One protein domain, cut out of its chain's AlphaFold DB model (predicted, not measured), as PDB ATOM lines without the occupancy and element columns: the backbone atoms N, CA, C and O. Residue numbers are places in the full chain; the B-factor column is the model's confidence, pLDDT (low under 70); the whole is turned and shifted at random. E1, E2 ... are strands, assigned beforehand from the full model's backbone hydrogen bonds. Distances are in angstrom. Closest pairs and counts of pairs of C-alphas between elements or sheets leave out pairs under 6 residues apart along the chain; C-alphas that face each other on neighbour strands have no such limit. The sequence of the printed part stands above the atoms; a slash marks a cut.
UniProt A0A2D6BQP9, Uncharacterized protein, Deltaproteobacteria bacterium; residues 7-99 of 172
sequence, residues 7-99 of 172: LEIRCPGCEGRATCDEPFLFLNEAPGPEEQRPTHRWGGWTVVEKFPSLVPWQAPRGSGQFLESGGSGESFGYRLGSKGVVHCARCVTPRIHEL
ATOM      1  N   LEU A   7      33.018  34.472  31.753       93.19
ATOM      2  CA  LEU A   7      32.354  33.223  32.103       93.19
ATOM      3  C   LEU A   7      31.587  32.708  30.885       93.19
ATOM      4  O   LEU A   7      31.061  33.485  30.095       93.19
ATOM      5  N   GLU A   8      31.498  31.392  30.726       95.25
ATOM      6  CA  GLU A   8      30.677  30.763  29.696       95.25
ATOM      7  C   GLU A   8      29.515  30.026  30.346       95.25
ATOM      8  O   GLU A   8      29.691  29.045  31.079       95.25
ATOM      9  N   ILE A   9      28.316  30.504  30.041       95.81
ATOM     10  CA  ILE A   9      27.073  30.039  30.640       95.81
ATOM     11  C   ILE A   9      26.128  29.480  29.580       95.81
ATOM     12  O   ILE A   9      26.280  29.719  28.376       95.81
ATOM     13  N   ARG A  10      25.126  28.730  30.028       95.62
ATOM     14  CA  ARG A  10      23.942  28.470  29.218       95.62
ATOM     15  C   ARG A  10      23.113  29.737  29.161       95.62
ATOM     16  O   ARG A  10      22.791  30.335  30.178       95.62
ATOM     17  N   CYS A  11      22.778  30.137  27.950       95.00
ATOM     18  CA  CYS A  11      21.930  31.271  27.666       95.00
ATOM     19  C   CYS A  11      20.552  31.075  28.330       95.00
ATOM     20  O   CYS A  11      19.830  30.178  27.898       95.00
ATOM     21  N   PRO A  12      20.105  31.925  29.274       92.69
ATOM     22  CA  PRO A  12      18.798  31.748  29.926       92.69
ATOM     23  C   PRO A  12      17.582  31.971  29.002       92.69
ATOM     24  O   PRO A  12      16.450  31.973  29.455       92.69
ATOM     25  N   GLY A  13      17.798  32.212  27.704       92.38
ATOM     26  CA  GLY A  13      16.735  32.420  26.711       92.38
ATOM     27  C   GLY A  13      16.641  31.302  25.678       92.38
ATOM     28  O   GLY A  13      15.546  30.942  25.278       92.38
ATOM     29  N   CYS A  14      17.778  30.750  25.237       93.62
ATOM     30  CA  CYS A  14      17.807  29.716  24.196       93.62
ATOM     31  C   CYS A  14      18.654  28.489  24.559       93.62
ATOM     32  O   CYS A  14      18.916  27.657  23.693       93.62
ATOM     33  N   GLU A  15      19.165  28.428  25.791       92.69
ATOM     34  CA  GLU A  15      20.040  27.385  26.353       92.69
ATOM     35  C   GLU A  15      21.377  27.143  25.630       92.69
ATOM     36  O   GLU A  15      22.227  26.392  26.115       92.69
ATOM     37  N   GLY A  16      21.605  27.813  24.499       92.75
ATOM     38  CA  GLY A  16      22.863  27.786  23.766       92.75
ATOM     39  C   GLY A  16      24.022  28.395  24.554       92.75
ATOM     40  O   GLY A  16      23.850  28.979  25.624       92.75
ATOM     41  N   ARG A  17      25.233  28.290  24.002       95.00
ATOM     42  CA  ARG A  17      26.420  28.929  24.581       95.00
ATOM     43  C   ARG A  17      26.251  30.450  24.594       95.00
ATOM     44  O   ARG A  17      25.880  31.047  23.583       95.00
ATOM     45  N   ALA A  18      26.559  31.057  25.729       96.00
ATOM     46  CA  ALA A  18      26.671  32.496  25.895       96.00
ATOM     47  C   ALA A  18      27.907  32.823  26.737       96.00
ATOM     48  O   ALA A  18      28.391  31.979  27.499       96.00
ATOM     49  N   THR A  19      28.406  34.045  26.603       96.00
ATOM     50  CA  THR A  19      29.364  34.608  27.552       96.00
ATOM     51  C   THR A  19      28.624  35.439  28.587       96.00
ATOM     52  O   THR A  19      27.544  35.962  28.317       96.00
ATOM     53  N   CYS A  20      29.182  35.520  29.787       95.50
ATOM     54  CA  CYS A  20      28.698  36.373  30.856       95.50
ATOM     55  C   CYS A  20      29.878  37.161  31.418       95.50
ATOM     56  O   CYS A  20      30.852  36.583  31.910       95.50
ATOM     57  N   ASP A  21      29.781  38.476  31.301       94.69
ATOM     58  CA  ASP A  21      30.797  39.425  31.711       94.69
ATOM     59  C   ASP A  21      30.469  40.003  33.086       94.69
ATOM     60  O   ASP A  21      29.345  40.449  33.325       94.69
ATOM     61  N   GLU A  22      31.464  40.066  33.975       94.31
ATOM     62  CA  GLU A  22      31.343  40.873  35.192       94.31
ATOM     63  C   GLU A  22      31.080  42.336  34.780       94.31
ATOM     64  O   GLU A  22      31.789  42.839  33.897       94.31
ATOM     65  N   PRO A  23      30.085  43.026  35.367       94.81
ATOM     66  CA  PRO A  23      29.736  44.390  34.986       94.81
ATOM     67  C   PRO A  23      30.761  45.433  35.427       94.81
ATOM     68  O   PRO A  23      30.762  46.541  34.892       94.81
ATOM     69  N   PHE A  24      31.642  45.082  36.365       94.75
ATOM     70  CA  PHE A  24      32.622  45.999  36.929       94.75
ATOM     71  C   PHE A  24      34.029  45.409  36.899       94.75
ATOM     72  O   PHE A  24      34.228  44.215  37.138       94.75
ATOM     73  N   LEU A  25      35.016  46.263  36.646       93.69
ATOM     74  CA  LEU A  25      36.424  45.945  36.872       93.69
ATOM     75  C   LEU A  25      36.867  46.577  38.182       93.69
ATOM     76  O   LEU A  25      36.573  47.739  38.447       93.69
ATOM     77  N   PHE A  26      37.613  45.817  38.976       93.38
ATOM     78  CA  PHE A  26      38.170  46.294  40.236       93.38
ATOM     79  C   PHE A  26      39.692  46.383  40.134       93.38
ATOM     80  O   PHE A  26      40.386  45.380  39.895       93.38
ATOM     81  N   LEU A  27      40.198  47.599  40.323       92.75
ATOM     82  CA  LEU A  27      41.608  47.970  40.270       92.75
ATOM     83  C   LEU A  27      42.072  48.428  41.654       92.75
ATOM     84  O   LEU A  27      41.316  49.072  42.375       92.75
ATOM     85  N   ASN A  28      43.313  48.113  42.024       89.25
ATOM     86  CA  ASN A  28      43.919  48.657  43.248       89.25
ATOM     87  C   ASN A  28      44.435  50.090  43.045       89.25
ATOM     88  O   ASN A  28      44.634  50.827  44.005       89.25
ATOM     89  N   GLU A  29      44.655  50.472  41.792       87.31
ATOM     90  CA  GLU A  29      45.256  51.738  41.391       87.31
ATOM     91  C   GLU A  29      44.259  52.542  40.552       87.31
ATOM     92  O   GLU A  29      43.166  52.063  40.217       87.31
ATOM     93  N   ALA A  30      44.600  53.793  40.254       84.81
ATOM     94  CA  ALA A  30      43.844  54.566  39.281       84.81
ATOM     95  C   ALA A  30      43.994  53.916  37.892       84.81
ATOM     96  O   ALA A  30      45.065  53.384  37.587       84.81
ATOM     97  N   PRO A  31      42.941  53.911  37.063       88.06
ATOM     98  CA  PRO A  31      43.060  53.436  35.696       88.06
ATOM     99  C   PRO A  31      44.010  54.332  34.888       88.06
ATOM    100  O   PRO A  31      44.231  55.496  35.236       88.06
ATOM    101  N   GLY A  32      44.570  53.777  33.813       86.25
ATOM    102  CA  GLY A  32      45.403  54.524  32.876       86.25
ATOM    103  C   GLY A  32      44.624  55.632  32.151       86.25
ATOM    104  O   GLY A  32      43.391  55.628  32.153       86.25
ATOM    105  N   PRO A  33      45.327  56.583  31.514       85.31
ATOM    106  CA  PRO A  33      44.706  57.700  30.795       85.31
ATOM    107  C   PRO A  33      43.813  57.264  29.620       85.31
ATOM    108  O   PRO A  33      42.981  58.043  29.164       85.31
ATOM    109  N   GLU A  34      43.967  56.039  29.120       87.75
ATOM    110  CA  GLU A  34      43.124  55.452  28.078       87.75
ATOM    111  C   GLU A  34      41.722  55.035  28.559       87.75
ATOM    112  O   GLU A  34      40.845  54.773  27.732       87.75
ATOM    113  N   GLU A  35      41.493  54.967  29.871       90.25
ATOM    114  CA  GLU A  35      40.205  54.582  30.436       90.25
ATOM    115  C   GLU A  35      39.192  55.725  30.343       90.25
ATOM    116  O   GLU A  35      39.311  56.751  31.007       90.25
ATOM    117  N   GLN A  36      38.156  55.520  29.534       90.00
ATOM    118  CA  GLN A  36      37.099  56.508  29.299       90.00
ATOM    119  C   GLN A  36      35.778  56.134  29.978       90.00
ATOM    120  O   GLN A  36      34.813  56.899  29.932       90.00
ATOM    121  N   ARG A  37      35.694  54.941  30.579       93.75
ATOM    122  CA  ARG A  37      34.477  54.474  31.249       93.75
ATOM    123  C   ARG A  37      34.297  55.158  32.609       93.75
ATOM    124  O   ARG A  37      35.284  55.567  33.219       93.75
ATOM    125  N   PRO A  38      33.057  55.246  33.129       95.81
ATOM    126  CA  PRO A  38      32.809  55.769  34.469       95.81
ATOM    127  C   PRO A  38      33.587  55.005  35.545       95.81
ATOM    128  O   PRO A  38      33.642  53.770  35.535       95.81
ATOM    129  N   THR A  39      34.179  55.753  36.479       95.38
ATOM    130  CA  THR A  39      35.002  55.206  37.563       95.38
ATOM    131  C   THR A  39      34.540  55.697  38.928       95.38
ATOM    132  O   THR A  39      34.227  56.876  39.094       95.38
ATOM    133  N   HIS A  40      34.602  54.827  39.935       93.88
ATOM    134  CA  HIS A  40      34.201  55.126  41.308       93.88
ATOM    135  C   HIS A  40      35.264  54.669  42.301       93.88
ATOM    136  O   HIS A  40      35.907  53.636  42.119       93.88
ATOM    137  N   ARG A  41      35.420  55.408  43.400       92.31
ATOM    138  CA  ARG A  41      36.205  54.950  44.549       92.31
ATOM    139  C   ARG A  41      35.312  54.167  45.501       92.31
ATOM    140  O   ARG A  41      34.243  54.635  45.882       92.31
ATOM    141  N   TRP A  42      35.770  52.989  45.908       91.31
ATOM    142  CA  TRP A  42      35.094  52.162  46.902       91.31
ATOM    143  C   TRP A  42      36.134  51.469  47.787       91.31
ATOM    144  O   TRP A  42      36.735  50.458  47.421       91.31
ATOM    145  N   GLY A  43      36.403  52.087  48.937       87.75
ATOM    146  CA  GLY A  43      37.529  51.724  49.795       87.75
ATOM    147  C   GLY A  43      38.866  51.791  49.063       87.75
ATOM    148  O   GLY A  43      39.217  52.809  48.458       87.75
ATOM    149  N   GLY A  44      39.605  50.681  49.105       89.06
ATOM    150  CA  GLY A  44      40.872  50.526  48.386       89.06
ATOM    151  C   GLY A  44      40.723  50.398  46.867       89.06
ATOM    152  O   GLY A  44      41.709  50.565  46.157       89.06
ATOM    153  N   TRP A  45      39.514  50.154  46.356       91.75
ATOM    154  CA  TRP A  45      39.286  49.858  44.946       91.75
ATOM    155  C   TRP A  45      38.959  51.105  44.125       91.75
ATOM    156  O   TRP A  45      38.190  51.973  44.552       91.75
ATOM    157  N   THR A  46      39.479  51.139  42.902       94.25
ATOM    158  CA  THR A  46      38.864  51.867  41.793       94.25
ATOM    159  C   THR A  46      37.971  50.901  41.027       94.25
ATOM    160  O   THR A  46      38.435  49.863  40.547       94.25
ATOM    161  N   VAL A  47      36.690  51.228  40.943       94.94
ATOM    162  CA  VAL A  47      35.668  50.449  40.245       94.94
ATOM    163  C   VAL A  47      35.417  51.090  38.892       94.94
ATOM    164  O   VAL A  47      35.090  52.270  38.849       94.94
ATOM    165  N   VAL A  48      35.558  50.332  37.809       95.81
ATOM    166  CA  VAL A  48      35.264  50.783  36.441       95.81
ATOM    167  C   VAL A  48      33.980  50.119  35.959       95.81
ATOM    168  O   VAL A  48      33.866  48.892  36.013       95.81
ATOM    169  N   GLU A  49      33.031  50.901  35.452       95.81
ATOM    170  CA  GLU A  49      31.785  50.384  34.880       95.81
ATOM    171  C   GLU A  49      31.981  49.894  33.441       95.81
ATOM    172  O   GLU A  49      32.228  50.682  32.531       95.81
ATOM    173  N   LYS A  50      31.828  48.587  33.189       94.19
ATOM    174  CA  LYS A  50      31.908  48.029  31.824       94.19
ATOM    175  C   LYS A  50      30.645  48.287  31.006       94.19
ATOM    176  O   LYS A  50      30.734  48.410  29.789       94.19
ATOM    177  N   PHE A  51      29.489  48.352  31.666       94.00
ATOM    178  CA  PHE A  51      28.182  48.496  31.018       94.00
ATOM    179  C   PHE A  51      27.312  49.530  31.749       94.00
ATOM    180  O   PHE A  51      26.256  49.166  32.272       94.00
ATOM    181  N   PRO A  52      27.725  50.810  31.795       93.75
ATOM    182  CA  PRO A  52      27.072  51.843  32.608       93.75
ATOM    183  C   PRO A  52      25.580  52.027  32.296       93.75
ATOM    184  O   PRO A  52      24.771  52.283  33.183       93.75
ATOM    185  N   SER A  53      25.181  51.828  31.036       93.19
ATOM    186  CA  SER A  53      23.784  51.938  30.604       93.19
ATOM    187  C   SER A  53      22.902  50.752  31.008       93.19
ATOM    188  O   SER A  53      21.681  50.861  30.948       93.19
ATOM    189  N   LEU A  54      23.494  49.609  31.366       93.44
ATOM    190  CA  LEU A  54      22.769  48.398  31.764       93.44
ATOM    191  C   LEU A  54      22.847  48.181  33.273       93.44
ATOM    192  O   LEU A  54      21.843  47.897  33.918       93.44
ATOM    193  N   VAL A  55      24.050  48.289  33.834       94.25
ATOM    194  CA  VAL A  55      24.338  48.009  35.238       94.25
ATOM    195  C   VAL A  55      25.206  49.143  35.786       94.25
ATOM    196  O   VAL A  55      26.426  48.986  35.853       94.25
ATOM    197  N   PRO A  56      24.606  50.278  36.180       94.62
ATOM    198  CA  PRO A  56      25.352  51.333  36.849       94.62
ATOM    199  C   PRO A  56      25.880  50.836  38.199       94.62
ATOM    200  O   PRO A  56      25.271  49.977  38.857       94.62
ATOM    201  N   TRP A  57      27.022  51.367  38.625       94.06
ATOM    202  CA  TRP A  57      27.627  51.021  39.899       94.06
ATOM    203  C   TRP A  57      26.738  51.472  41.051       94.06
ATOM    204  O   TRP A  57      26.306  52.620  41.152       94.06
ATOM    205  N   GLN A  58      26.508  50.542  41.971       91.25
ATOM    206  CA  GLN A  58      25.911  50.820  43.265       91.25
ATOM    207  C   GLN A  58      26.771  50.131  44.310       91.25
ATOM    208  O   GLN A  58      26.941  48.909  44.276       91.25
ATOM    209  N   ALA A  59      27.331  50.922  45.224       87.38
ATOM    210  CA  ALA A  59      28.140  50.380  46.300       87.38
ATOM    211  C   ALA A  59      27.294  49.410  47.154       87.38
ATOM    212  O   ALA A  59      26.146  49.734  47.479       87.38
ATOM    213  N   PRO A  60      27.838  48.237  47.529       85.88
ATOM    214  CA  PRO A  60      27.184  47.328  48.462       85.88
ATOM    215  C   PRO A  60      26.792  48.031  49.762       85.88
ATOM    216  O   PRO A  60      27.474  48.949  50.224       85.88
ATOM    217  N   ARG A  61      25.678  47.599  50.358       74.69
ATOM    218  CA  ARG A  61      25.208  48.145  51.634       74.69
ATOM    219  C   ARG A  61      26.113  47.664  52.772       74.69
ATOM    220  O   ARG A  61      26.451  46.488  52.838       74.69
ATOM    221  N   GLY A  62      26.434  48.566  53.699       70.25
ATOM    222  CA  GLY A  62      27.284  48.278  54.857       70.25
ATOM    223  C   GLY A  62      28.719  48.788  54.699       70.25
ATOM    224  O   GLY A  62      29.061  49.465  53.734       70.25
ATOM    225  N   SER A  63      29.562  48.500  55.690       64.50
ATOM    226  CA  SER A  63      30.960  48.952  55.736       64.50
ATOM    227  C   SER A  63      31.939  48.018  55.014       64.50
ATOM    228  O   SER A  63      33.133  48.314  54.952       64.50
ATOM    229  N   GLY A  64      31.471  46.891  54.467       71.12
ATOM    230  CA  GLY A  64      32.326  45.912  53.805       71.12
ATOM    231  C   GLY A  64      32.819  46.412  52.450       71.12
ATOM    232  O   GLY A  64      32.130  46.331  51.445       71.12
ATOM    233  N   GLN A  65      34.047  46.918  52.399       80.12
ATOM    234  CA  GLN A  65      34.684  47.398  51.165       80.12
ATOM    235  C   GLN A  65      35.648  46.349  50.595       80.12
ATOM    236  O   GLN A  65      36.824  46.615  50.339       80.12
ATOM    237  N   PHE A  66      35.167  45.115  50.452       83.56
ATOM    238  CA  PHE A  66      35.963  43.971  50.011       83.56
ATOM    239  C   PHE A  66      35.243  43.149  48.942       83.56
ATOM    240  O   PHE A  66      34.019  43.162  48.821       83.56
ATOM    241  N   LEU A  67      36.035  42.416  48.160       84.31
ATOM    242  CA  LEU A  67      35.536  41.522  47.123       84.31
ATOM    243  C   LEU A  67      35.356  40.120  47.690       84.31
ATOM    244  O   LEU A  67      36.324  39.486  48.117       84.31
ATOM    245  N   GLU A  68      34.133  39.612  47.634       80.25
ATOM    246  CA  GLU A  68      33.831  38.222  47.946       80.25
ATOM    247  C   GLU A  68      33.975  37.357  46.697       80.25
ATOM    248  O   GLU A  68      33.547  37.721  45.599       80.25
ATOM    249  N   SER A  69      34.585  36.186  46.868       66.69
ATOM    250  CA  SER A  69      34.692  35.176  45.815       66.69
ATOM    251  C   SER A  69      33.721  34.038  46.113       66.69
ATOM    252  O   SER A  69      34.023  33.187  46.945       66.69
ATOM    253  N   GLY A  70      32.582  34.005  45.416       55.53
ATOM    254  CA  GLY A  70      31.571  32.950  45.564       55.53
ATOM    255  C   GLY A  70      30.820  32.951  46.907       55.53
ATOM    256  O   GLY A  70      31.253  33.558  47.881       55.53
ATOM    257  N   GLY A  71      29.665  32.274  46.946       50.69
ATOM    258  CA  GLY A  71      28.862  32.055  48.159       50.69
ATOM    259  C   GLY A  71      27.376  32.399  48.010       50.69
ATOM    260  O   GLY A  71      26.990  33.199  47.158       50.69
ATOM    261  N   SER A  72      26.546  31.791  48.862       46.56
ATOM    262  CA  SER A  72      25.127  32.102  49.072       46.56
ATOM    263  C   SER A  72      24.943  32.512  50.537       46.56
ATOM    264  O   SER A  72      24.939  31.665  51.425       46.56
ATOM    265  N   GLY A  73      24.870  33.812  50.800       59.56
ATOM    266  CA  GLY A  73      24.709  34.386  52.139       59.56
ATOM    267  C   GLY A  73      24.573  35.903  52.058       59.56
ATOM    268  O   GLY A  73      24.767  36.470  50.976       59.56
ATOM    269  N   GLU A  74      24.245  36.559  53.169       60.84
ATOM    270  CA  GLU A  74      24.310  38.020  53.251       60.84
ATOM    271  C   GLU A  74      25.758  38.465  53.035       60.84
ATOM    272  O   GLU A  74      26.672  38.014  53.723       60.84
ATOM    273  N   SER A  75      25.969  39.292  52.013       64.31
ATOM    274  CA  SER A  75      27.267  39.892  51.728       64.31
ATOM    275  C   SER A  75      27.239  41.337  52.180       64.31
ATOM    276  O   SER A  75      26.325  42.082  51.828       64.31
ATOM    277  N   PHE A  76      28.275  41.733  52.908       74.56
ATOM    278  CA  PHE A  76      28.527  43.135  53.220       74.56
ATOM    279  C   PHE A  76      29.446  43.797  52.182       74.56
ATOM    280  O   PHE A  76      29.744  44.977  52.323       74.56
ATOM    281  N   GLY A  77      29.899  43.046  51.167       86.19
ATOM    282  CA  GLY A  77      30.807  43.478  50.104       86.19
ATOM    283  C   GLY A  77      30.264  43.212  48.697       86.19
ATOM    284  O   GLY A  77      29.072  42.997  48.485       86.19
ATOM    285  N   TYR A  78      31.145  43.262  47.694       88.31
ATOM    286  CA  TYR A  78      30.780  42.989  46.302       88.31
ATOM    287  C   TYR A  78      31.138  41.546  45.962       88.31
ATOM    288  O   TYR A  78      32.304  41.150  46.047       88.31
ATOM    289  N   ARG A  79      30.144  40.759  45.548       86.88
ATOM    290  CA  ARG A  79      30.334  39.352  45.194       86.88
ATOM    291  C   ARG A  79      30.662  39.211  43.713       86.88
ATOM    292  O   ARG A  79      29.796  39.388  42.864       86.88
ATOM    293  N   LEU A  80      31.905  38.841  43.416       87.19
ATOM    294  CA  LEU A  80      32.328  38.537  42.051       87.19
ATOM    295  C   LEU A  80      31.620  37.279  41.540       87.19
ATOM    296  O   LEU A  80      31.511  36.277  42.255       87.19
ATOM    297  N   GLY A  81      31.182  37.322  40.285       85.62
ATOM    298  CA  GLY A  81      30.548  36.196  39.605       85.62
ATOM    299  C   GLY A  81      29.167  35.807  40.143       85.62
ATOM    300  O   GLY A  81      28.746  34.676  39.894       85.62
ATOM    301  N   SER A  82      28.476  36.695  40.871       88.06
ATOM    302  CA  SER A  82      27.070  36.513  41.282       88.06
ATOM    303  C   SER A  82      26.066  37.105  40.298       88.06
ATOM    304  O   SER A  82      24.919  36.675  40.265       88.06
ATOM    305  N   LYS A  83      26.481  38.076  39.484       90.69
ATOM    306  CA  LYS A  83      25.688  38.648  38.398       90.69
ATOM    307  C   LYS A  83      26.589  39.023  37.234       90.69
ATOM    308  O   LYS A  83      27.785  39.236  37.417       90.69
ATOM    309  N   GLY A  84      26.015  39.130  36.047       93.75
ATOM    310  CA  GLY A  84      26.761  39.546  34.871       93.75
ATOM    311  C   GLY A  84      25.890  39.999  33.716       93.75
ATOM    312  O   GLY A  84      24.662  39.903  33.764       93.75
ATOM    313  N   VAL A  85      26.546  40.510  32.679       95.75
ATOM    314  CA  VAL A  85      25.913  40.852  31.405       95.75
ATOM    315  C   VAL A  85      26.132  39.702  30.434       95.75
ATOM    316  O   VAL A  85      27.261  39.344  30.103       95.75
ATOM    317  N   VAL A  86      25.033  39.093  30.000       96.12
ATOM    318  CA  VAL A  86      25.029  37.925  29.126       96.12
ATOM    319  C   VAL A  86      25.011  38.360  27.674       96.12
ATOM    320  O   VAL A  86      24.072  39.026  27.239       96.12
ATOM    321  N   HIS A  87      25.982  37.879  26.905       95.50
ATOM    322  CA  HIS A  87      26.046  38.034  25.459       95.50
ATOM    323  C   HIS A  87      25.821  36.675  24.788       95.50
ATOM    324  O   HIS A  87      26.582  35.723  24.971       95.50
ATOM    325  N   CYS A  88      24.750  36.567  24.001       95.06
ATOM    326  CA  CYS A  88      24.433  35.357  23.248       95.06
ATOM    327  C   CYS A  88      24.319  35.668  21.758       95.06
ATOM    328  O   CYS A  88      23.479  36.471  21.356       95.06
ATOM    329  N   ALA A  89      25.078  34.938  20.938       91.69
ATOM    330  CA  ALA A  89      25.057  35.075  19.482       91.69
ATOM    331  C   ALA A  89      23.678  34.801  18.846       91.69
ATOM    332  O   ALA A  89      23.429  35.227  17.727       91.69
ATOM    333  N   ARG A  90      22.781  34.092  19.549       93.19
ATOM    334  CA  ARG A  90      21.425  33.778  19.064       93.19
ATOM    335  C   ARG A  90      20.358  34.775  19.514       93.19
ATOM    336  O   ARG A  90      19.402  34.987  18.785       93.19
ATOM    337  N   CYS A  91      20.480  35.333  20.720       90.81
ATOM    338  CA  CYS A  91      19.449  36.212  21.291       90.81
ATOM    339  C   CYS A  91      19.668  37.695  20.964       90.81
ATOM    340  O   CYS A  91      18.744  38.474  21.160       90.81
ATOM    341  N   VAL A  92      20.857  38.061  20.462       81.06
ATOM    342  CA  VAL A  92      21.268  39.392  19.964       81.06
ATOM    343  C   VAL A  92      21.308  40.502  21.028       81.06
ATOM    344  O   VAL A  92      22.245  41.296  21.032       81.06
ATOM    345  N   THR A  93      20.380  40.528  21.980       86.56
ATOM    346  CA  THR A  93      20.295  41.561  23.019       86.56
ATOM    347  C   THR A  93      21.066  41.159  24.285       86.56
ATOM    348  O   THR A  93      20.813  40.076  24.830       86.56
ATOM    349  N   PRO A  94      21.979  42.013  24.793       90.44
ATOM    350  CA  PRO A  94      22.597  41.824  26.099       90.44
ATOM    351  C   PRO A  94      21.556  41.879  27.217       90.44
ATOM    352  O   PRO A  94      20.620  42.676  27.166       90.44
ATOM    353  N   ARG A  95      21.731  41.069  28.258       91.81
ATOM    354  CA  ARG A  95      20.840  41.084  29.428       91.81
ATOM    355  C   ARG A  95      21.602  40.913  30.722       91.81
ATOM    356  O   ARG A  95      22.619  40.229  30.758       91.81
ATOM    357  N   ILE A  96      21.058  41.486  31.780       94.69
ATOM    358  CA  ILE A  96      21.538  41.266  33.139       94.69
ATOM    359  C   ILE A  96      21.047  39.893  33.591       94.69
ATOM    360  O   ILE A  96      19.902  39.526  33.324       94.69
ATOM    361  N   HIS A  97      21.909  39.131  34.252       94.44
ATOM    362  CA  HIS A  97      21.579  37.809  34.770       94.44
ATOM    363  C   HIS A  97      22.221  37.586  36.133       94.44
ATOM    364  O   HIS A  97      23.406  37.876  36.308       94.44
ATOM    365  N   GLU A  98      21.452  37.051  37.078       93.75
ATOM    366  CA  GLU A  98      21.969  36.558  38.355       93.75
ATOM    367  C   GLU A  98      22.484  35.131  38.173       93.75
ATOM    368  O   GLU A  98      21.747  34.229  37.779       93.75
ATOM    369  N   LEU A  99      23.772  34.932  38.433       91.56
ATOM    370  CA  LEU A  99      24.466  33.677  38.187       91.56
ATOM    371  C   LEU A  99      24.186  32.666  39.299       91.56
ATOM    372  O   LEU A  99      24.531  32.872  40.462       91.56
TER     373      LEU A  99
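This is residues 7 to 99 of the 172 residues of an uncharacterized protein of Deltaproteobacteria bacterium (UniProt A0A2D6BQP9). Little is regular here: two antiparallel sheets, E1-E2-E8-E9, strongly twisted, and E3-E5-E4, and a parallel pair, E6 and E7, make three corners of a flat outline. The 93 printed residues hold nine named strands, E1 to E9 in order, with 37 residues: all strand. The whole is only just compact, close to loose, with radius of gyration of the C-alphas 14.3 A and spans 39 by 36 by 18 A.

E1, residues 7 to 10, and E2, 17 to 21, form a hairpin. E2 runs on into E3, 24 to 27, antiparallel to E5, 45 to 49. E6, 67 to 69, is parallel to E7, 78 to 80, which runs on into E8, 83 to 87. N 9 to O 18, N 25 to O 48 and N 68 to O 78 are each 2.9 A.

E1 begins at C-alpha 7 (32.354, 33.223, 32.103). E4 is residues 39 to 42; E9, 95 to 98, ends at (21.969, 36.558, 38.355).

Links E3 to E4 and E5 to E6 are long; pLDDT is under 70 at residues 63 and 69 to 75.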